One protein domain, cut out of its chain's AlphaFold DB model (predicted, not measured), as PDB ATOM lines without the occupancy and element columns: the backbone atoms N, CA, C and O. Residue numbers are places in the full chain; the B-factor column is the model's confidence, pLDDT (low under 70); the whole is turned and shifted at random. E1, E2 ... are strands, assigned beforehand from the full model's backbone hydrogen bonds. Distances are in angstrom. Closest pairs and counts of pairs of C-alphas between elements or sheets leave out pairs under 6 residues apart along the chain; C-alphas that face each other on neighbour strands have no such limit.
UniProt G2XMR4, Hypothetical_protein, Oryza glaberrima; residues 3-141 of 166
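What this domain is: This is residues 3 to 141 of the 166 residues of the protein "Hypothetical_protein" of Oryza glaberrima (UniProt G2XMR4). Two twisted four-strand sheets, E1 to E4 and E5 to E8, are partly face to face and make the body, coming together at one edge through E1 and E5 and at the other through E4 and E8. A third sheet, E9, E10 and E13, partly covers the other face of E5 to E8 and runs away from the body as a long two-strand arm of E10 and E13, with the small hairpin E11 and E12 at its far end. The printed part has 139 residues with no named helix and thirteen named strands, E1 to E13 in number order, and its class is all strand. The sheets run E1 E2 E3 E4, E5 E6 E7 E8, E9 E10 E13 and E11 E12, each antiparallel. The whole is loose, with a radius of gyration of the C-alphas of 18.5 A, and elongated, spanning 60 by 38 by 25 A.

Where its parts are: E1, residues 3 to 6, begins at C-alpha 3, (20.202, -50.071, -4.989). E2 is residues 9 to 13, E3 residues 20 to 24, and E4 residues 29 to 34, 15.6 A long. E5, residues 41 to 47, measures 16.7 A, and E6 is residues 50 to 54. E7, residues 61 to 69, is 25.1 A long and ends at C-alpha 69, (9.318, -48.242, 8.242). E8, residues 78 to 84, measures 19.7 A. E9 is residues 98 to 102. E10, residues 106 to 114, is 26.8 A long. E11 is residues 119 to 121 and E12 residues 127 to 129. E13, residues 132 to 140, is 26.2 A long and ends at C-alpha 140, (11.748, -29.430, -12.801).

How they stand to each other: E1 to E4 form a meander, each strand the antiparallel neighbour of the one before. In the hairpin of E1 and E2, N 6 and O 9 are 2.8 A apart, within hydrogen-bond range. In that of E2 and E3, N 12 and O 21 are 2.8 A apart, and in that of E3 and E4, N 22 and O 31 are 2.8 A apart. E5 to E8 form a second meander, strongly twisted, its strands' lines turning by 98 degrees from edge to edge. Its pairs within hydrogen-bond range include N 45 and O 52 at 2.9 A, N 64 and O 51 at 2.7 A, and N 67 and O 80 at 2.9 A. The sheets form a stack of sheets, face to face in turn. The strands of the first two stand at 41 degrees to each other. The closest C-alphas of E1 and E5 are those of Tyr 3 and Cys 43, 5.1 A apart; those of E4 and E8 are Val 33 and Cys 78, 6.0 A. Between the sheet E5 E6 E7 E8 and the sheet E9 E10 E13, which are face to face, the closest C-alphas of E5 and E9 are those of His 47 and Ser 101, 5.3 A apart. E9 and E10 are a hairpin, with N 100 and O 108 3.0 A apart, and E10 and E13 have N 111 and O 135 2.9 A apart. In the hairpin of E11 and E12, N 120 and O 128 are 2.8 A apart. E12 runs on into E13 at 38 degrees across a break of 2 residues.

The domain as a whole: The two C-alphas farthest apart are those of Asp 72 and Lys 123, at 62.1 A. The printed part has no cut. The one long link is E8 to E9, residues 85 to 97. Mean pLDDT of the printed part is 80.5; it is under 70 at residues 71 to 74, 85 to 98, 102 to 103, 105 and 141.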
ATOM      1  N   TYR A   3      20.011 -50.612  -6.329       94.38
ATOM      2  CA  TYR A   3      20.202 -50.071  -4.989       94.38
ATOM      3  C   TYR A   3      19.679 -48.639  -4.847       94.38
ATOM      4  O   TYR A   3      19.556 -47.907  -5.829       94.38
ATOM      5  N   VAL A   4      19.366 -48.251  -3.613       93.94
ATOM      6  CA  VAL A   4      18.938 -46.896  -3.238       93.94
ATOM      7  C   VAL A   4      19.253 -46.646  -1.765       93.94
ATOM      8  O   VAL A   4      19.227 -47.576  -0.959       93.94
ATOM      9  N   VAL A   5      19.549 -45.398  -1.411       92.88
ATOM     10  CA  VAL A   5      19.714 -44.969  -0.017       92.88
ATOM     11  C   VAL A   5      18.455 -44.220   0.405       92.88
ATOM     12  O   VAL A   5      18.072 -43.256  -0.252       92.88
ATOM     13  N   VAL A   6      17.805 -44.679   1.472       92.00
ATOM     14  CA  VAL A   6      16.564 -44.110   2.016       92.00
ATOM     15  C   VAL A   6      16.756 -43.923   3.513       92.00
ATOM     16  O   VAL A   6      16.900 -44.904   4.240       92.00
ATOM     17  N   ASP A   7      16.782 -42.674   3.973       89.94
ATOM     18  CA  ASP A   7      17.091 -42.317   5.360       89.94
ATOM     19  C   ASP A   7      18.390 -42.988   5.854       89.94
ATOM     20  O   ASP A   7      19.466 -42.770   5.299       89.94
ATOM     21  N   ALA A   8      18.296 -43.837   6.883       91.50
ATOM     22  CA  ALA A   8      19.406 -44.603   7.446       91.50
ATOM     23  C   ALA A   8      19.561 -46.009   6.830       91.50
ATOM     24  O   ALA A   8      20.260 -46.856   7.383       91.50
ATOM     25  N   TYR A   9      18.901 -46.292   5.707       94.56
ATOM     26  CA  TYR A   9      18.899 -47.614   5.087       94.56
ATOM     27  C   TYR A   9      19.510 -47.591   3.693       94.56
ATOM     28  O   TYR A   9      19.150 -46.780   2.843       94.56
ATOM     29  N   ILE A  10      20.390 -48.551   3.421       95.88
ATOM     30  CA  ILE A  10      20.860 -48.851   2.067       95.88
ATOM     31  C   ILE A  10      20.105 -50.086   1.584       95.88
ATOM     32  O   ILE A  10      20.343 -51.197   2.060       95.88
ATOM     33  N   LEU A  11      19.181 -49.903   0.646       95.94
ATOM     34  CA  LEU A  11      18.450 -51.000   0.022       95.94
ATOM     35  C   LEU A  11      19.251 -51.538  -1.160       95.94
ATOM     36  O   LEU A  11      19.681 -50.769  -2.017       95.94
ATOM     37  N   VAL A  12      19.421 -52.857  -1.232       96.06
ATOM     38  CA  VAL A  12      20.133 -53.539  -2.320       96.06
ATOM     39  C   VAL A  12      19.348 -54.771  -2.759       96.06
ATOM     40  O   VAL A  12      19.009 -55.633  -1.947       96.06
ATOM     41  N   SER A  13      19.090 -54.883  -4.060       94.81
ATOM     42  CA  SER A  13      18.482 -56.062  -4.672       94.81
ATOM     43  C   SER A  13      19.460 -56.852  -5.520       94.81
ATOM     44  O   SER A  13      20.147 -56.332  -6.411       94.81
ATOM     45  N   PHE A  14      19.408 -58.160  -5.315       89.50
ATOM     46  CA  PHE A  14      20.194 -59.148  -6.034       89.50
ATOM     47  C   PHE A  14      19.324 -59.938  -7.013       89.50
ATOM     48  O   PHE A  14      18.100 -59.805  -7.060       89.50
ATOM     49  N   ASN A  15      19.963 -60.766  -7.843       84.81
ATOM     50  CA  ASN A  15      19.233 -61.685  -8.713       84.81
ATOM     51  C   ASN A  15      18.388 -62.680  -7.901       84.81
ATOM     52  O   ASN A  15      18.545 -62.813  -6.691       84.81
ATOM     53  N   GLN A  16      17.424 -63.343  -8.540       78.00
ATOM     54  CA  GLN A  16      16.762 -64.450  -7.855       78.00
ATOM     55  C   GLN A  16      17.802 -65.544  -7.559       78.00
ATOM     56  O   GLN A  16      18.696 -65.742  -8.386       78.00
ATOM     57  N   PRO A  17      17.709 -66.226  -6.403       83.31
ATOM     58  CA  PRO A  17      16.591 -66.227  -5.443       83.31
ATOM     59  C   PRO A  17      16.727 -65.242  -4.259       83.31
ATOM     60  O   PRO A  17      15.951 -65.316  -3.308       83.31
ATOM     61  N   TRP A  18      17.712 -64.341  -4.269       87.31
ATOM     62  CA  TRP A  18      18.118 -63.596  -3.069       87.31
ATOM     63  C   TRP A  18      17.138 -62.481  -2.655       87.31
ATOM     64  O   TRP A  18      16.865 -62.343  -1.464       87.31
ATOM     65  N   GLY A  19      16.538 -61.753  -3.602       93.06
ATOM     66  CA  GLY A  19      15.556 -60.696  -3.308       93.06
ATOM     67  C   GLY A  19      16.199 -59.363  -2.907       93.06
ATOM     68  O   GLY A  19      17.246 -58.999  -3.451       93.06
ATOM     69  N   THR A  20      15.562 -58.633  -1.988       95.06
ATOM     70  CA  THR A  20      15.978 -57.297  -1.531       95.06
ATOM     71  C   THR A  20      16.353 -57.307  -0.057       95.06
ATOM     72  O   THR A  20      15.635 -57.851   0.784       95.06
ATOM     73  N   TYR A  21      17.473 -56.660   0.245       95.00
ATOM     74  CA  TYR A  21      17.998 -56.483   1.588       95.00
ATOM     75  C   TYR A  21      18.110 -55.000   1.925       95.00
ATOM     76  O   TYR A  21      18.380 -54.184   1.048       95.00
ATOM     77  N   ALA A  22      17.933 -54.672   3.198       95.31
ATOM     78  CA  ALA A  22      18.202 -53.363   3.767       95.31
ATOM     79  C   ALA A  22      19.395 -53.469   4.714       95.31
ATOM     80  O   ALA A  22      19.384 -54.283   5.639       95.31
ATOM     81  N   PHE A  23      20.415 -52.652   4.488       95.00
ATOM     82  CA  PHE A  23      21.462 -52.413   5.469       95.00
ATOM     83  C   PHE A  23      21.076 -51.207   6.314       95.00
ATOM     84  O   PHE A  23      20.982 -50.099   5.792       95.00
ATOM     85  N   ASP A  24      20.838 -51.436   7.597       93.50
ATOM     86  CA  ASP A  24      20.585 -50.397   8.588       93.50
ATOM     87  C   ASP A  24      21.920 -49.799   9.041       93.50
ATOM     88  O   ASP A  24      22.726 -50.480   9.683       93.50
ATOM     89  N   THR A  25      22.170 -48.533   8.712       93.06
ATOM     90  CA  THR A  25      23.411 -47.841   9.083       93.06
ATOM     91  C   THR A  25      23.446 -47.431  10.553       93.06
ATOM     92  O   THR A  25      24.533 -47.223  11.088       93.06
ATOM     93  N   ASN A  26      22.299 -47.372  11.238       91.19
ATOM     94  CA  ASN A  26      22.248 -47.090  12.672       91.19
ATOM     95  C   ASN A  26      22.627 -48.327  13.489       91.19
ATOM     96  O   ASN A  26      23.371 -48.226  14.464       91.19
ATOM     97  N   SER A  27      22.102 -49.496  13.113       90.44
ATOM     98  CA  SER A  27      22.358 -50.750  13.836       90.44
ATOM     99  C   SER A  27      23.490 -51.596  13.246       90.44
ATOM    100  O   SER A  27      23.916 -52.558  13.890       90.44
ATOM    101  N   ILE A  28      24.004 -51.230  12.066       92.25
ATOM    102  CA  ILE A  28      25.056 -51.940  11.319       92.25
ATOM    103  C   ILE A  28      24.639 -53.398  11.050       92.25
ATOM    104  O   ILE A  28      25.400 -54.348  11.240       92.25
ATOM    105  N   LYS A  29      23.383 -53.599  10.632       92.75
ATOM    106  CA  LYS A  29      22.794 -54.925  10.386       92.75
ATOM    107  C   LYS A  29      22.131 -55.018   9.023       92.75
ATOM    108  O   LYS A  29      21.599 -54.049   8.493       92.75
ATOM    109  N   TRP A  30      22.159 -56.227   8.472       94.00
ATOM    110  CA  TRP A  30      21.444 -56.576   7.252       94.00
ATOM    111  C   TRP A  30      20.117 -57.244   7.585       94.00
ATOM    112  O   TRP A  30      20.073 -58.190   8.369       94.00
ATOM    113  N   HIS A  31      19.063 -56.799   6.914       92.69
ATOM    114  CA  HIS A  31      17.716 -57.340   7.020       92.69
ATOM    115  C   HIS A  31      17.230 -57.741   5.635       92.69
ATOM    116  O   HIS A  31      17.395 -56.986   4.677       92.69
ATOM    117  N   LYS A  32      16.620 -58.919   5.501       93.12
ATOM    118  CA  LYS A  32      15.922 -59.270   4.262       93.12
ATOM    119  C   LYS A  32      14.526 -58.659   4.313       93.12
ATOM    120  O   LYS A  32      13.750 -59.011   5.190       93.12
ATOM    121  N   VAL A  33      14.217 -57.773   3.372       93.00
ATOM    122  CA  VAL A  33      12.984 -56.965   3.406       93.00
ATOM    123  C   VAL A  33      11.965 -57.370   2.345       93.00
ATOM    124  O   VAL A  33      10.777 -57.118   2.513       93.00
ATOM    125  N   ASP A  34      12.401 -58.033   1.270       91.94
ATOM    126  CA  ASP A  34      11.507 -58.602   0.258       91.94
ATOM    127  C   ASP A  34      12.175 -59.799  -0.451       91.94
ATOM    128  O   ASP A  34      13.398 -59.889  -0.577       91.94
ATOM    129  N   ASN A  35      11.365 -60.731  -0.949       92.25
ATOM    130  CA  ASN A  35      11.788 -61.785  -1.874       92.25
ATOM    131  C   ASN A  35      11.852 -61.297  -3.331       92.25
ATOM    132  O   ASN A  35      12.480 -61.941  -4.175       92.25
ATOM    133  N   LYS A  36      11.200 -60.176  -3.644       91.62
ATOM    134  CA  LYS A  36      11.232 -59.527  -4.957       91.62
ATOM    135  C   LYS A  36      12.401 -58.547  -5.058       91.62
ATOM    136  O   LYS A  36      13.020 -58.183  -4.062       91.62
ATOM    137  N   LYS A  37      12.719 -58.152  -6.291       92.44
ATOM    138  CA  LYS A  37      13.694 -57.099  -6.599       92.44
ATOM    139  C   LYS A  37      13.039 -55.722  -6.509       92.44
ATOM    140  O   LYS A  37      11.841 -55.604  -6.763       92.44
ATOM    141  N   LEU A  38      13.850 -54.697  -6.264       94.12
ATOM    142  CA  LEU A  38      13.477 -53.302  -6.470       94.12
ATOM    143  C   LEU A  38      12.986 -53.099  -7.921       94.12
ATOM    144  O   LEU A  38      13.557 -53.688  -8.845       94.12
ATOM    145  N   PRO A  39      11.951 -52.271  -8.141       92.50
ATOM    146  CA  PRO A  39      11.295 -52.090  -9.441       92.50
ATOM    147  C   PRO A  39      12.050 -51.129 -10.383       92.50
ATOM    148  O   PRO A  39      11.434 -50.434 -11.193       92.50
ATOM    149  N   PHE A  40      13.372 -51.064 -10.253       90.38
ATOM    150  CA  PHE A  40      14.275 -50.263 -11.074       90.38
ATOM    151  C   PHE A  40      15.624 -50.970 -11.235       90.38
ATOM    152  O   PHE A  40      15.968 -51.873 -10.460       90.38
ATOM    153  N   THR A  41      16.404 -50.538 -12.224       88.12
ATOM    154  CA  THR A  41      17.758 -51.026 -12.489       88.12
ATOM    155  C   THR A  41      18.808 -49.981 -12.130       88.12
ATOM    156  O   THR A  41      18.632 -48.793 -12.384       88.12
ATOM    157  N   GLY A  42      19.933 -50.431 -11.567       87.69
ATOM    158  CA  GLY A  42      21.026 -49.549 -11.170       87.69
ATOM    159  C   GLY A  42      20.703 -48.780  -9.892       87.69
ATOM    160  O   GLY A  42      20.197 -49.359  -8.931       87.69
ATOM    161  N   CYS A  43      21.036 -47.495  -9.874       87.56
ATOM    162  CA  CYS A  43      20.769 -46.609  -8.748       87.56
ATOM    163  C   CYS A  43      19.441 -45.875  -8.959       87.56
ATOM    164  O   CYS A  43      19.170 -45.431 -10.076       87.56
ATOM    165  N   ALA A  44      18.657 -45.704  -7.894       88.25
ATOM    166  CA  ALA A  44      17.631 -44.668  -7.858       88.25
ATOM    167  C   ALA A  44      18.159 -43.457  -7.072       88.25
ATOM    168  O   ALA A  44      18.594 -43.600  -5.928       88.25
ATOM    169  N   ALA A  45      18.138 -42.277  -7.687       84.75
ATOM    170  CA  ALA A  45      18.645 -41.043  -7.097       84.75
ATOM    171  C   ALA A  45      17.524 -40.292  -6.357       84.75
ATOM    172  O   ALA A  45      16.407 -40.229  -6.876       84.75
ATOM    173  N   PRO A  46      17.780 -39.718  -5.169       84.19
ATOM    174  CA  PRO A  46      16.781 -38.932  -4.453       84.19
ATOM    175  C   PRO A  46      16.418 -37.663  -5.233       84.19
ATOM    176  O   PRO A  46      17.271 -37.026  -5.849       84.19
ATOM    177  N   HIS A  47      15.149 -37.286  -5.178       77.56
ATOM    178  CA  HIS A  47      14.586 -36.097  -5.801       77.56
ATOM    179  C   HIS A  47      13.420 -35.563  -4.957       77.56
ATOM    180  O   HIS A  47      12.267 -35.986  -5.094       77.56
ATOM    181  N   GLY A  48      13.717 -34.642  -4.038       77.44
ATOM    182  CA  GLY A  48      12.745 -34.180  -3.048       77.44
ATOM    183  C   GLY A  48      12.191 -35.348  -2.221       77.44
ATOM    184  O   GLY A  48      12.933 -36.012  -1.507       77.44
ATOM    185  N   SER A  49      10.884 -35.613  -2.334       81.56
ATOM    186  CA  SER A  49      10.196 -36.710  -1.620       81.56
ATOM    187  C   SER A  49      10.070 -38.019  -2.418       81.56
ATOM    188  O   SER A  49       9.385 -38.952  -1.986       81.56
ATOM    189  N   VAL A  50      10.676 -38.085  -3.606       86.38
ATOM    190  CA  VAL A  50      10.651 -39.255  -4.492       86.38
ATOM    191  C   VAL A  50      12.068 -39.642  -4.903       86.38
ATOM    192  O   VAL A  50      13.025 -38.926  -4.641       86.38
ATOM    193  N   PHE A  51      12.204 -40.786  -5.557       87.75
ATOM    194  CA  PHE A  51      13.444 -41.282  -6.131       87.75
ATOM    195  C   PHE A  51      13.257 -41.482  -7.628       87.75
ATOM    196  O   PHE A  51      12.225 -41.998  -8.049       87.75
ATOM    197  N   LEU A  52      14.238 -41.104  -8.435       85.94
ATOM    198  CA  LEU A  52      14.216 -41.292  -9.882       85.94
ATOM    199  C   LEU A  52      15.119 -42.457 -10.258       85.94
ATOM    200  O   LEU A  52      16.266 -42.524  -9.822       85.94
ATOM    201  N   GLY A  53      14.605 -43.375 -11.068       84.50
ATOM    202  CA  GLY A  53      15.362 -44.544 -11.506       84.50
ATOM    203  C   GLY A  53      14.858 -45.098 -12.831       84.50
ATOM    204  O   GLY A  53      13.727 -44.845 -13.249       84.50
ATOM    205  N   LEU A  54      15.708 -45.882 -13.490       84.50
ATOM    206  CA  LEU A  54      15.358 -46.554 -14.737       84.50
ATOM    207  C   LEU A  54      14.494 -47.779 -14.444       84.50
ATOM    208  O   LEU A  54      14.894 -48.656 -13.683       84.50
ATOM    209  N   SER A  55      13.337 -47.886 -15.090       84.44
ATOM    210  CA  SER A  55      12.422 -49.030 -14.919       84.44
ATOM    211  C   SER A  55      13.015 -50.382 -15.339       84.44
ATOM    212  O   SER A  55      12.634 -51.428 -14.814       84.44
ATOM    213  N   LYS A  56      13.951 -50.365 -16.289       82.75
ATOM    214  CA  LYS A  56      14.758 -51.497 -16.761       82.75
ATOM    215  C   LYS A  56      16.051 -50.963 -17.379       82.75
ATOM    216  O   LYS A  56      16.184 -49.755 -17.563       82.75
ATOM    217  N   ASP A  57      16.978 -51.848 -17.741       76.94
ATOM    218  CA  ASP A  57      18.166 -51.455 -18.512       76.94
ATOM    219  C   ASP A  57      17.747 -50.712 -19.788       76.94
ATOM    220  O   ASP A  57      16.963 -51.236 -20.582       76.94
ATOM    221  N   ASN A  58      18.238 -49.478 -19.951       71.00
ATOM    222  CA  ASN A  58      17.867 -48.558 -21.036       71.00
ATOM    223  C   ASN A  58      16.341 -48.321 -21.171       71.00
ATOM    224  O   ASN A  58      15.839 -48.067 -22.264       71.00
ATOM    225  N   GLY A  59      15.580 -48.480 -20.083       72.50
ATOM    226  CA  GLY A  59      14.138 -48.228 -20.038       72.50
ATOM    227  C   GLY A  59      13.783 -46.777 -19.708       72.50
ATOM    228  O   GLY A  59      14.672 -45.996 -19.379       72.50
ATOM    229  N   PRO A  60      12.484 -46.421 -19.733       74.75
ATOM    230  CA  PRO A  60      12.040 -45.098 -19.315       74.75
ATOM    231  C   PRO A  60      12.319 -44.856 -17.829       74.75
ATOM    232  O   PRO A  60      12.348 -45.800 -17.019       74.75
ATOM    233  N   ILE A  61      12.476 -43.578 -17.497       78.75
ATOM    234  CA  ILE A  61      12.624 -43.078 -16.133       78.75
ATOM    235  C   ILE A  61      11.259 -43.079 -15.455       78.75
ATOM    236  O   ILE A  61      10.284 -42.561 -15.995       78.75
ATOM    237  N   ASN A  62      11.215 -43.627 -14.246       83.62
ATOM    238  CA  ASN A  62      10.061 -43.540 -13.365       83.62
ATOM    239  C   ASN A  62      10.441 -42.818 -12.074       83.62
ATOM    240  O   ASN A  62      11.594 -42.859 -11.632       83.62
ATOM    241  N   ALA A  63       9.435 -42.224 -11.437       86.31
ATOM    242  CA  ALA A  63       9.536 -41.766 -10.066       86.31
ATOM    243  C   ALA A  63       9.035 -42.860  -9.118       86.31
ATOM    244  O   ALA A  63       8.071 -43.574  -9.396       86.31
ATOM    245  N   TYR A  64       9.691 -42.991  -7.977       89.81
ATOM    246  CA  TYR A  64       9.414 -43.992  -6.964       89.81
ATOM    247  C   TYR A  64       9.278 -43.292  -5.623       89.81
ATOM    248  O   TYR A  64      10.208 -42.639  -5.160       89.81
ATOM    249  N   ARG A  65       8.140 -43.447  -4.954       91.12
ATOM    250  CA  ARG A  65       8.049 -43.125  -3.530       91.12
ATOM    251  C   ARG A  65       8.445 -44.372  -2.755       91.12
ATOM    252  O   ARG A  65       7.741 -45.379  -2.827       91.12
ATOM    253  N   ILE A  66       9.577 -44.305  -2.065       94.06
ATOM    254  CA  ILE A  66      10.149 -45.416  -1.305       94.06
ATOM    255  C   ILE A  66      10.136 -45.017   0.162       94.06
ATOM    256  O   ILE A  66      10.747 -44.017   0.519       94.06
ATOM    257  N   ASN A  67       9.457 -45.799   1.000       91.69
ATOM    258  CA  ASN A  67       9.471 -45.599   2.446       91.69
ATOM    259  C   ASN A  67       9.980 -46.861   3.131       91.69
ATOM    260  O   ASN A  67       9.525 -47.967   2.812       91.69
ATOM    261  N   VAL A  68      10.865 -46.679   4.107       91.19
ATOM    262  CA  VAL A  68      11.307 -47.736   5.016       91.19
ATOM    263  C   VAL A  68      10.720 -47.437   6.387       91.19
ATOM    264  O   VAL A  68      10.936 -46.369   6.945       91.19
ATOM    265  N   THR A  69       9.937 -48.370   6.918       88.31
ATOM    266  CA  THR A  69       9.318 -48.242   8.242       88.31
ATOM    267  C   THR A  69       9.874 -49.304   9.173       88.31
ATOM    268  O   THR A  69      10.066 -50.451   8.774       88.31
ATOM    269  N   THR A  70      10.130 -48.932  10.422       80.81
ATOM    270  CA  THR A  70      10.462 -49.878  11.486       80.81
ATOM    271  C   THR A  70       9.205 -50.151  12.297       80.81
ATOM    272  O   THR A  70       8.615 -49.252  12.892       80.81
ATOM    273  N   SER A  71       8.756 -51.402  12.290       61.88
ATOM    274  CA  SER A  71       7.652 -51.847  13.139       61.88
ATOM    275  C   SER A  71       8.190 -52.071  14.556       61.88
ATOM    276  O   SER A  71       8.464 -53.198  14.935       61.88
ATOM    277  N   ASP A  72       8.379 -51.013  15.342       62.38
ATOM    278  CA  ASP A  72       8.927 -51.066  16.707       62.38
ATOM    279  C   ASP A  72      10.311 -51.748  16.837       62.38
ATOM    280  O   ASP A  72      10.859 -52.355  15.919       62.38
ATOM    281  N   LYS A  73      10.943 -51.614  18.011       57.94
ATOM    282  CA  LYS A  73      12.372 -51.920  18.244       57.94
ATOM    283  C   LYS A  73      12.813 -53.379  17.994       57.94
ATOM    284  O   LYS A  73      14.002 -53.657  18.112       57.94
ATOM    285  N   ASN A  74      11.893 -54.289  17.669       60.91
ATOM    286  CA  ASN A  74      12.147 -55.729  17.569       60.91
ATOM    287  C   ASN A  74      11.774 -56.366  16.222       60.91
ATOM    288  O   ASN A  74      11.964 -57.575  16.081       60.91
ATOM    289  N   HIS A  75      11.259 -55.613  15.247       70.00
ATOM    290  CA  HIS A  75      10.929 -56.178  13.939       70.00
ATOM    291  C   HIS A  75      11.859 -55.687  12.838       70.00
ATOM    292  O   HIS A  75      12.420 -54.591  12.897       70.00
ATOM    293  N   ASP A  76      12.008 -56.534  11.822       79.88
ATOM    294  CA  ASP A  76      12.733 -56.194  10.610       79.88
ATOM    295  C   ASP A  76      12.073 -54.995   9.902       79.88
ATOM    296  O   ASP A  76      10.844 -54.853   9.932       79.88
ATOM    297  N   PRO A  77      12.868 -54.123   9.258       88.31
ATOM    298  CA  PRO A  77      12.344 -52.999   8.499       88.31
ATOM    299  C   PRO A  77      11.416 -53.477   7.376       88.31
ATOM    300  O   PRO A  77      11.714 -54.428   6.651       88.31
ATOM    301  N   CYS A  78      10.296 -52.780   7.203       90.06
ATOM    302  CA  CYS A  78       9.349 -53.005   6.121       90.06
ATOM    303  C   CYS A  78       9.518 -51.926   5.049       90.06
ATOM    304  O   CYS A  78       9.512 -50.729   5.351       90.06
ATOM    305  N   VAL A  79       9.654 -52.350   3.791       91.75
ATOM    306  CA  VAL A  79       9.820 -51.457   2.641       91.75
ATOM    307  C   VAL A  79       8.515 -51.377   1.856       91.75
ATOM    308  O   VAL A  79       7.943 -52.397   1.477       91.75
ATOM    309  N   SER A  80       8.068 -50.155   1.568       92.94
ATOM    310  CA  SER A  80       6.948 -49.884   0.663       92.94
ATOM    311  C   SER A  80       7.422 -49.041  -0.516       92.94
ATOM    312  O   SER A  80       8.174 -48.081  -0.339       92.94
ATOM    313  N   ILE A  81       7.004 -49.417  -1.726       93.50
ATOM    314  CA  ILE A  81       7.406 -48.742  -2.963       93.50
ATOM    315  C   ILE A  81       6.173 -48.500  -3.818       93.50
ATOM    316  O   ILE A  81       5.455 -49.437  -4.162       93.50
ATOM    317  N   VAL A  82       5.960 -47.242  -4.190       91.44
ATOM    318  CA  VAL A  82       4.913 -46.825  -5.127       91.44
ATOM    319  C   VAL A  82       5.578 -46.234  -6.359       91.44
ATOM    320  O   VAL A  82       6.405 -45.331  -6.241       91.44
ATOM    321  N   VAL A  83       5.212 -46.736  -7.537       89.25
ATOM    322  CA  VAL A  83       5.666 -46.184  -8.817       89.25
ATOM    323  C   VAL A  83       4.736 -45.046  -9.218       89.25
ATOM    324  O   VAL A  83       3.518 -45.215  -9.240       89.25
ATOM    325  N   LEU A  84       5.316 -43.894  -9.526       81.75
ATOM    326  CA  LEU A  84       4.624 -42.691  -9.956       81.75
ATOM    327  C   LEU A  84       4.950 -42.447 -11.438       81.75
ATOM    328  O   LEU A  84       6.129 -42.443 -11.807       81.75
ATOM    329  N   PRO A  85       3.936 -42.263 -12.301       68.31
ATOM    330  CA  PRO A  85       4.170 -41.969 -13.709       68.31
ATOM    331  C   PRO A  85       4.805 -40.582 -13.862       68.31
ATOM    332  O   PRO A  85       4.346 -39.619 -13.247       68.31
ATOM    333  N   VAL A  86       5.836 -40.474 -14.703       68.62
ATOM    334  CA  VAL A  86       6.479 -39.197 -15.040       68.62
ATOM    335  C   VAL A  86       5.996 -38.764 -16.423       68.62
ATOM    336  O   VAL A  86       6.115 -39.518 -17.388       68.62
ATOM    337  N   LYS A  87       5.407 -37.568 -16.525       63.22
ATOM    338  CA  LYS A  87       4.992 -36.992 -17.814       63.22
ATOM    339  C   LYS A  87       6.207 -36.426 -18.558       63.22
ATOM    340  O   LYS A  87       7.203 -36.082 -17.934       63.22
ATOM    341  N   TYR A  88       6.103 -36.311 -19.883       57.53
ATOM    342  CA  TYR A  88       7.099 -35.670 -20.762       57.53
ATOM    343  C   TYR A  88       8.465 -36.381 -20.891       57.53
ATOM    344  O   TYR A  88       9.350 -35.871 -21.568       57.53
ATOM    345  N   MET A  89       8.619 -37.587 -20.331       59.00
ATOM    346  CA  MET A  89       9.855 -38.396 -20.387       59.00
ATOM    347  C   MET A  89       9.892 -39.403 -21.551       59.00
ATOM    348  O   MET A  89      10.803 -40.223 -21.646       59.00
ATOM    349  N   GLU A  90       8.905 -39.368 -22.452       51.06
ATOM    350  CA  GLU A  90       8.747 -40.334 -23.554       51.06
ATOM    351  C   GLU A  90       9.911 -40.308 -24.565       51.06
ATOM    352  O   GLU A  90      10.114 -41.268 -25.309       51.06
ATOM    353  N   HIS A  91      10.701 -39.229 -24.568       51.84
ATOM    354  CA  HIS A  91      11.854 -39.036 -25.448       51.84
ATOM    355  C   HIS A  91      13.211 -39.288 -24.767       51.84
ATOM    356  O   HIS A  91      14.245 -39.192 -25.423       51.84
ATOM    357  N   GLU A  92      13.237 -39.636 -23.476       54.12
ATOM    358  CA  GLU A  92      14.459 -39.928 -22.707       54.12
ATOM    359  C   GLU A  92      14.838 -41.401 -22.725       54.12
ATOM    360  O   GLU A  92      15.143 -42.037 -21.717       54.12
ATOM    361  N   VAL A  93      14.824 -41.954 -23.927       46.84
ATOM    362  CA  VAL A  93      15.283 -43.308 -24.180       46.84
ATOM    363  C   VAL A  93      16.624 -43.203 -24.882       46.84
ATOM    364  O   VAL A  93      16.708 -43.500 -26.065       46.84
ATOM    365  N   ASP A  94      17.670 -42.754 -24.183       47.09
ATOM    366  CA  ASP A  94      18.991 -43.272 -24.527       47.09
ATOM    367  C   ASP A  94      20.082 -43.103 -23.462       47.09
ATOM    368  O   ASP A  94      20.245 -42.058 -22.841       47.09
ATOM    369  N   ALA A  95      20.847 -44.190 -23.348       44.19
ATOM    370  CA  ALA A  95      22.191 -44.343 -22.803       44.19
ATOM    371  C   ALA A  95      22.518 -43.797 -21.399       44.19
ATOM    372  O   ALA A  95      22.912 -42.648 -21.228       44.19
ATOM    373  N   ARG A  96      22.588 -44.724 -20.425       53.91
ATOM    374  CA  ARG A  96      23.417 -44.612 -19.199       53.91
ATOM    375  C   ARG A  96      23.276 -43.291 -18.434       53.91
ATOM    376  O   ARG A  96      24.229 -42.863 -17.786       53.91
ATOM    377  N   SER A  97      22.109 -42.665 -18.505       58.84
ATOM    378  CA  SER A  97      21.896 -41.379 -17.871       58.84
ATOM    379  C   SER A  97      22.108 -41.512 -16.366       58.84
ATOM    380  O   SER A  97      21.431 -42.292 -15.695       58.84
ATOM    381  N   CYS A  98      23.094 -40.789 -15.848       65.12
ATOM    382  CA  CYS A  98      23.256 -40.590 -14.419       65.12
ATOM    383  C   CYS A  98      22.279 -39.491 -14.006       65.12
ATOM    384  O   CYS A  98      22.251 -38.428 -14.626       65.12
ATOM    385  N   PHE A  99      21.482 -39.750 -12.973       70.44
ATOM    386  CA  PHE A  99      20.533 -38.778 -12.445       70.44
ATOM    387  C   PHE A  99      21.081 -38.173 -11.168       70.44
ATOM    388  O   PHE A  99      21.529 -38.897 -10.277       70.44
ATOM    389  N   PHE A 100      21.017 -36.852 -11.080       70.56
ATOM    390  CA  PHE A 100      21.449 -36.121  -9.901       70.56
ATOM    391  C   PHE A 100      20.332 -35.195  -9.451       70.56
ATOM    392  O   PHE A 100      19.753 -34.471 -10.260       70.56
ATOM    393  N   SER A 101      20.048 -35.223  -8.151       71.69
ATOM    394  CA  SER A 101      19.242 -34.183  -7.522       71.69
ATOM    395  C   SER A 101      19.961 -32.854  -7.672       71.69
ATOM    396  O   SER A 101      21.148 -32.752  -7.359       71.69
ATOM    397  N   LEU A 102      19.224 -31.851  -8.116       67.62
ATOM    398  CA  LEU A 102      19.566 -30.455  -7.931       67.62
ATOM    399  C   LEU A 102      18.576 -29.961  -6.862       67.62
ATOM    400  O   LEU A 102      17.433 -30.406  -6.819       67.62
ATOM    401  N   GLU A 103      19.009 -29.155  -5.901       69.06
ATOM    402  CA  GLU A 103      18.115 -28.704  -4.821       69.06
ATOM    403  C   GLU A 103      16.827 -28.038  -5.384       69.06
ATOM    404  O   GLU A 103      16.742 -27.722  -6.571       69.06
ATOM    405  N   ASP A 104      15.792 -27.867  -4.554       70.69
ATOM    406  CA  ASP A 104      14.535 -27.187  -4.934       70.69
ATOM    407  C   ASP A 104      13.651 -27.887  -5.991       70.69
ATOM    408  O   ASP A 104      12.940 -27.246  -6.767       70.69
ATOM    409  N   GLY A 105      13.626 -29.224  -6.002       67.31
ATOM    410  CA  GLY A 105      12.733 -29.985  -6.892       67.31
ATOM    411  C   GLY A 105      13.188 -29.985  -8.354       67.31
ATOM    412  O   GLY A 105      12.372 -30.153  -9.270       67.31
ATOM    413  N   LEU A 106      14.489 -29.787  -8.559       71.75
ATOM    414  CA  LEU A 106      15.160 -29.903  -9.837       71.75
ATOM    415  C   LEU A 106      15.954 -31.217  -9.896       71.75
ATOM    416  O   LEU A 106      16.454 -31.743  -8.905       71.75
ATOM    417  N   PHE A 107      16.147 -31.767 -11.084       73.50
ATOM    418  CA  PHE A 107      17.157 -32.802 -11.293       73.50
ATOM    419  C   PHE A 107      17.818 -32.621 -12.634       73.50
ATOM    420  O   PHE A 107      17.244 -32.019 -13.537       73.50
ATOM    421  N   CYS A 108      19.008 -33.183 -12.786       74.12
ATOM    422  CA  CYS A 108      19.598 -33.334 -14.098       74.12
ATOM    423  C   CYS A 108      19.767 -34.794 -14.488       74.12
ATOM    424  O   CYS A 108      20.026 -35.666 -13.653       74.12
ATOM    425  N   SER A 109      19.608 -35.044 -15.785       74.19
ATOM    426  CA  SER A 109      20.071 -36.256 -16.437       74.19
ATOM    427  C   SER A 109      21.359 -35.926 -17.184       74.19
ATOM    428  O   SER A 109      21.453 -34.940 -17.918       74.19
ATOM    429  N   LEU A 110      22.383 -36.730 -16.930       74.50
ATOM    430  CA  LEU A 110      23.679 -36.655 -17.585       74.50
ATOM    431  C   LEU A 110      23.855 -37.922 -18.405       74.50
ATOM    432  O   LEU A 110      24.090 -38.986 -17.831       74.50
ATOM    433  N   SER A 111      23.796 -37.815 -19.726       73.06
ATOM    434  CA  SER A 111      24.196 -38.896 -20.619       73.06
ATOM    435  C   SER A 111      25.509 -38.538 -21.305       73.06
ATOM    436  O   SER A 111      25.840 -37.372 -21.536       73.06
ATOM    437  N   PHE A 112      26.312 -39.557 -21.594       74.06
ATOM    438  CA  PHE A 112      27.518 -39.375 -22.383       74.06
ATOM    439  C   PHE A 112      27.691 -40.524 -23.364       74.06
ATOM    440  O   PHE A 112      27.414 -41.687 -23.060       74.06
ATOM    441  N   SER A 113      28.191 -40.192 -24.544       76.06
ATOM    442  CA  SER A 113      28.564 -41.149 -25.572       76.06
ATOM    443  C   SER A 113      29.973 -40.847 -26.062       76.06
ATOM    444  O   SER A 113      30.414 -39.701 -26.129       76.06
ATOM    445  N   LEU A 114      30.725 -41.901 -26.352       79.38
ATOM    446  CA  LEU A 114      32.064 -41.778 -26.910       79.38
ATOM    447  C   LEU A 114      31.933 -41.689 -28.428       79.38
ATOM    448  O   LEU A 114      31.225 -42.500 -29.026       79.38
ATOM    449  N   ASP A 115      32.606 -40.721 -29.046       78.44
ATOM    450  CA  ASP A 115      32.618 -40.610 -30.502       78.44
ATOM    451  C   ASP A 115      33.469 -41.743 -31.080       78.44
ATOM    452  O   ASP A 115      34.702 -41.725 -31.011       78.44
ATOM    453  N   SER A 116      32.799 -42.738 -31.662       75.81
ATOM    454  CA  SER A 116      33.440 -43.901 -32.274       75.81
ATOM    455  C   SER A 116      34.327 -43.542 -33.466       75.81
ATOM    456  O   SER A 116      35.177 -44.344 -33.844       75.81
ATOM    457  N   ASN A 117      34.152 -42.356 -34.057       79.31
ATOM    458  CA  ASN A 117      34.947 -41.894 -35.194       79.31
ATOM    459  C   ASN A 117      36.192 -41.106 -34.770       79.31
ATOM    460  O   ASN A 117      37.097 -40.910 -35.579       79.31
ATOM    461  N   SER A 118      36.267 -40.663 -33.513       80.25
ATOM    462  CA  SER A 118      37.385 -39.870 -32.995       80.25
ATOM    463  C   SER A 118      38.227 -40.704 -32.033       80.25
ATOM    464  O   SER A 118      38.152 -40.525 -30.819       80.25
ATOM    465  N   VAL A 119      39.057 -41.608 -32.556       81.50
ATOM    466  CA  VAL A 119      39.842 -42.563 -31.755       81.50
ATOM    467  C   VAL A 119      41.330 -42.461 -32.097       81.50
ATOM    468  O   VAL A 119      41.695 -42.368 -33.266       81.50
ATOM    469  N   ILE A 120      42.198 -42.498 -31.085       83.44
ATOM    470  CA  ILE A 120      43.653 -42.614 -31.251       83.44
ATOM    471  C   ILE A 120      44.090 -44.031 -30.885       83.44
ATOM    472  O   ILE A 120      43.681 -44.582 -29.863       83.44
ATOM    473  N   LEU A 121      44.965 -44.597 -31.712       80.50
ATOM    474  CA  LEU A 121      45.667 -45.837 -31.412       80.50
ATOM    475  C   LEU A 121      46.827 -45.540 -30.457       80.50
ATOM    476  O   LEU A 121      47.755 -44.801 -30.795       80.50
ATOM    477  N   SER A 122      46.779 -46.103 -29.256       78.50
ATOM    478  CA  SER A 122      47.904 -46.029 -28.327       78.50
ATOM    479  C   SER A 122      49.070 -46.904 -28.786       78.50
ATOM    480  O   SER A 122      48.929 -47.810 -29.606       78.50
ATOM    481  N   LYS A 123      50.239 -46.683 -28.175       77.75
ATOM    482  CA  LYS A 123      51.431 -47.521 -28.389       77.75
ATOM    483  C   LYS A 123      51.201 -49.004 -28.064       77.75
ATOM    484  O   LYS A 123      51.918 -49.839 -28.598       77.75
ATOM    485  N   ASN A 124      50.205 -49.317 -27.233       81.44
ATOM    486  CA  ASN A 124      49.842 -50.683 -26.856       81.44
ATOM    487  C   ASN A 124      48.772 -51.299 -27.775       81.44
ATOM    488  O   ASN A 124      48.251 -52.359 -27.455       81.44
ATOM    489  N   LEU A 125      48.447 -50.653 -28.902       77.00
ATOM    490  CA  LEU A 125      47.369 -51.032 -29.829       77.00
ATOM    491  C   LEU A 125      45.948 -50.917 -29.253       77.00
ATOM    492  O   LEU A 125      44.985 -51.287 -29.921       77.00
ATOM    493  N   ASP A 126      45.797 -50.334 -28.065       78.31
ATOM    494  CA  ASP A 126      44.486 -50.004 -27.520       78.31
ATOM    495  C   ASP A 126      43.936 -48.744 -28.192       78.31
ATOM    496  O   ASP A 126      44.643 -47.742 -28.355       78.31
ATOM    497  N   PHE A 127      42.662 -48.804 -28.561       76.38
ATOM    498  CA  PHE A 127      41.906 -47.712 -29.156       76.38
ATOM    499  C   PHE A 127      41.306 -46.831 -28.059       76.38
ATOM    500  O   PHE A 127      40.445 -47.282 -27.302       76.38
ATOM    501  N   PHE A 128      41.727 -45.567 -27.992       76.62
ATOM    502  CA  PHE A 128      41.204 -44.603 -27.028       76.62
ATOM    503  C   PHE A 128      40.360 -43.533 -27.718       76.62
ATOM    504  O   PHE A 128      40.864 -42.846 -28.612       76.62
ATOM    505  N   PRO A 129      39.095 -43.346 -27.315       77.00
ATOM    506  CA  PRO A 129      38.292 -42.235 -27.800       77.00
ATOM    507  C   PRO A 129      38.919 -40.913 -27.343       77.00
ATOM    508  O   PRO A 129      39.333 -40.755 -26.197       77.00
ATOM    509  N   THR A 130      38.984 -39.956 -28.257       83.50
ATOM    510  CA  THR A 130      39.508 -38.599 -28.030       83.50
ATOM    511  C   THR A 130      38.419 -37.559 -27.878       83.50
ATOM    512  O   THR A 130      38.691 -36.441 -27.445       83.50
ATOM    513  N   LYS A 131      37.185 -37.917 -28.234       82.12
ATOM    514  CA  LYS A 131      36.016 -37.070 -28.049       82.12
ATOM    515  C   LYS A 131      34.914 -37.849 -27.355       82.12
ATOM    516  O   LYS A 131      34.674 -39.022 -27.645       82.12
ATOM    517  N   ALA A 132      34.238 -37.152 -26.458       79.88
ATOM    518  CA  ALA A 132      33.011 -37.593 -25.832       79.88
ATOM    519  C   ALA A 132      31.953 -36.513 -26.057       79.88
ATOM    520  O   ALA A 132      32.242 -35.319 -25.946       79.88
ATOM    521  N   HIS A 133      30.742 -36.939 -26.381       80.69
ATOM    522  CA  HIS A 133      29.563 -36.094 -26.370       80.69
ATOM    523  C   HIS A 133      28.899 -36.236 -25.010       80.69
ATOM    524  O   HIS A 133      28.682 -37.351 -24.543       80.69
ATOM    525  N   VAL A 134      28.603 -35.108 -24.380       79.00
ATOM    526  CA  VAL A 134      27.909 -35.047 -23.096       79.00
ATOM    527  C   VAL A 134      26.611 -34.287 -23.326       79.00
ATOM    528  O   VAL A 134      26.648 -33.166 -23.835       79.00
ATOM    529  N   ASP A 135      25.485 -34.903 -22.986       78.56
ATOM    530  CA  ASP A 135      24.175 -34.253 -22.958       78.56
ATOM    531  C   ASP A 135      23.762 -34.113 -21.490       78.56
ATOM    532  O   ASP A 135      23.685 -35.093 -20.744       78.56
ATOM    533  N   LEU A 136      23.578 -32.866 -21.064       79.56
ATOM    534  CA  LEU A 136      23.122 -32.516 -19.728       79.56
ATOM    535  C   LEU A 136      21.774 -31.829 -19.875       79.56
ATOM    536  O   LEU A 136      21.682 -30.736 -20.438       79.56
ATOM    537  N   ARG A 137      20.740 -32.448 -19.319       76.19
ATOM    538  CA  ARG A 137      19.388 -31.896 -19.311       76.19
ATOM    539  C   ARG A 137      18.945 -31.678 -17.885       76.19
ATOM    540  O   ARG A 137      19.227 -32.501 -17.023       76.19
ATOM    541  N   THR A 138      18.275 -30.559 -17.644       75.12
ATOM    542  CA  THR A 138      17.716 -30.219 -16.333       75.12
ATOM    543  C   THR A 138      16.201 -30.266 -16.415       75.12
ATOM    544  O   THR A 138      15.612 -29.831 -17.403       75.12
ATOM    545  N   TYR A 139      15.589 -30.789 -15.367       71.44
ATOM    546  CA  TYR A 139      14.164 -31.007 -15.231       71.44
ATOM    547  C   TYR A 139      13.694 -30.367 -13.947       71.44
ATOM    548  O   TYR A 139      14.426 -30.321 -12.960       71.44
ATOM    549  N   GLN A 140      12.446 -29.928 -13.967       70.25
ATOM    550  CA  GLN A 140      11.748 -29.430 -12.801       70.25
ATOM    551  C   GLN A 140      10.544 -30.317 -12.556       70.25
ATOM    552  O   GLN A 140       9.765 -30.587 -13.473       70.25
ATOM    553  N   THR A 141      10.382 -30.790 -11.324       62.78
ATOM    554  CA  THR A 141       9.117 -31.419 -10.953       62.78
ATOM    555  C   THR A 141       8.059 -30.362 -10.729       62.78
ATOM    556  O   THR A 141       8.321 -29.344 -10.092       62.78
TER     557      THR A 141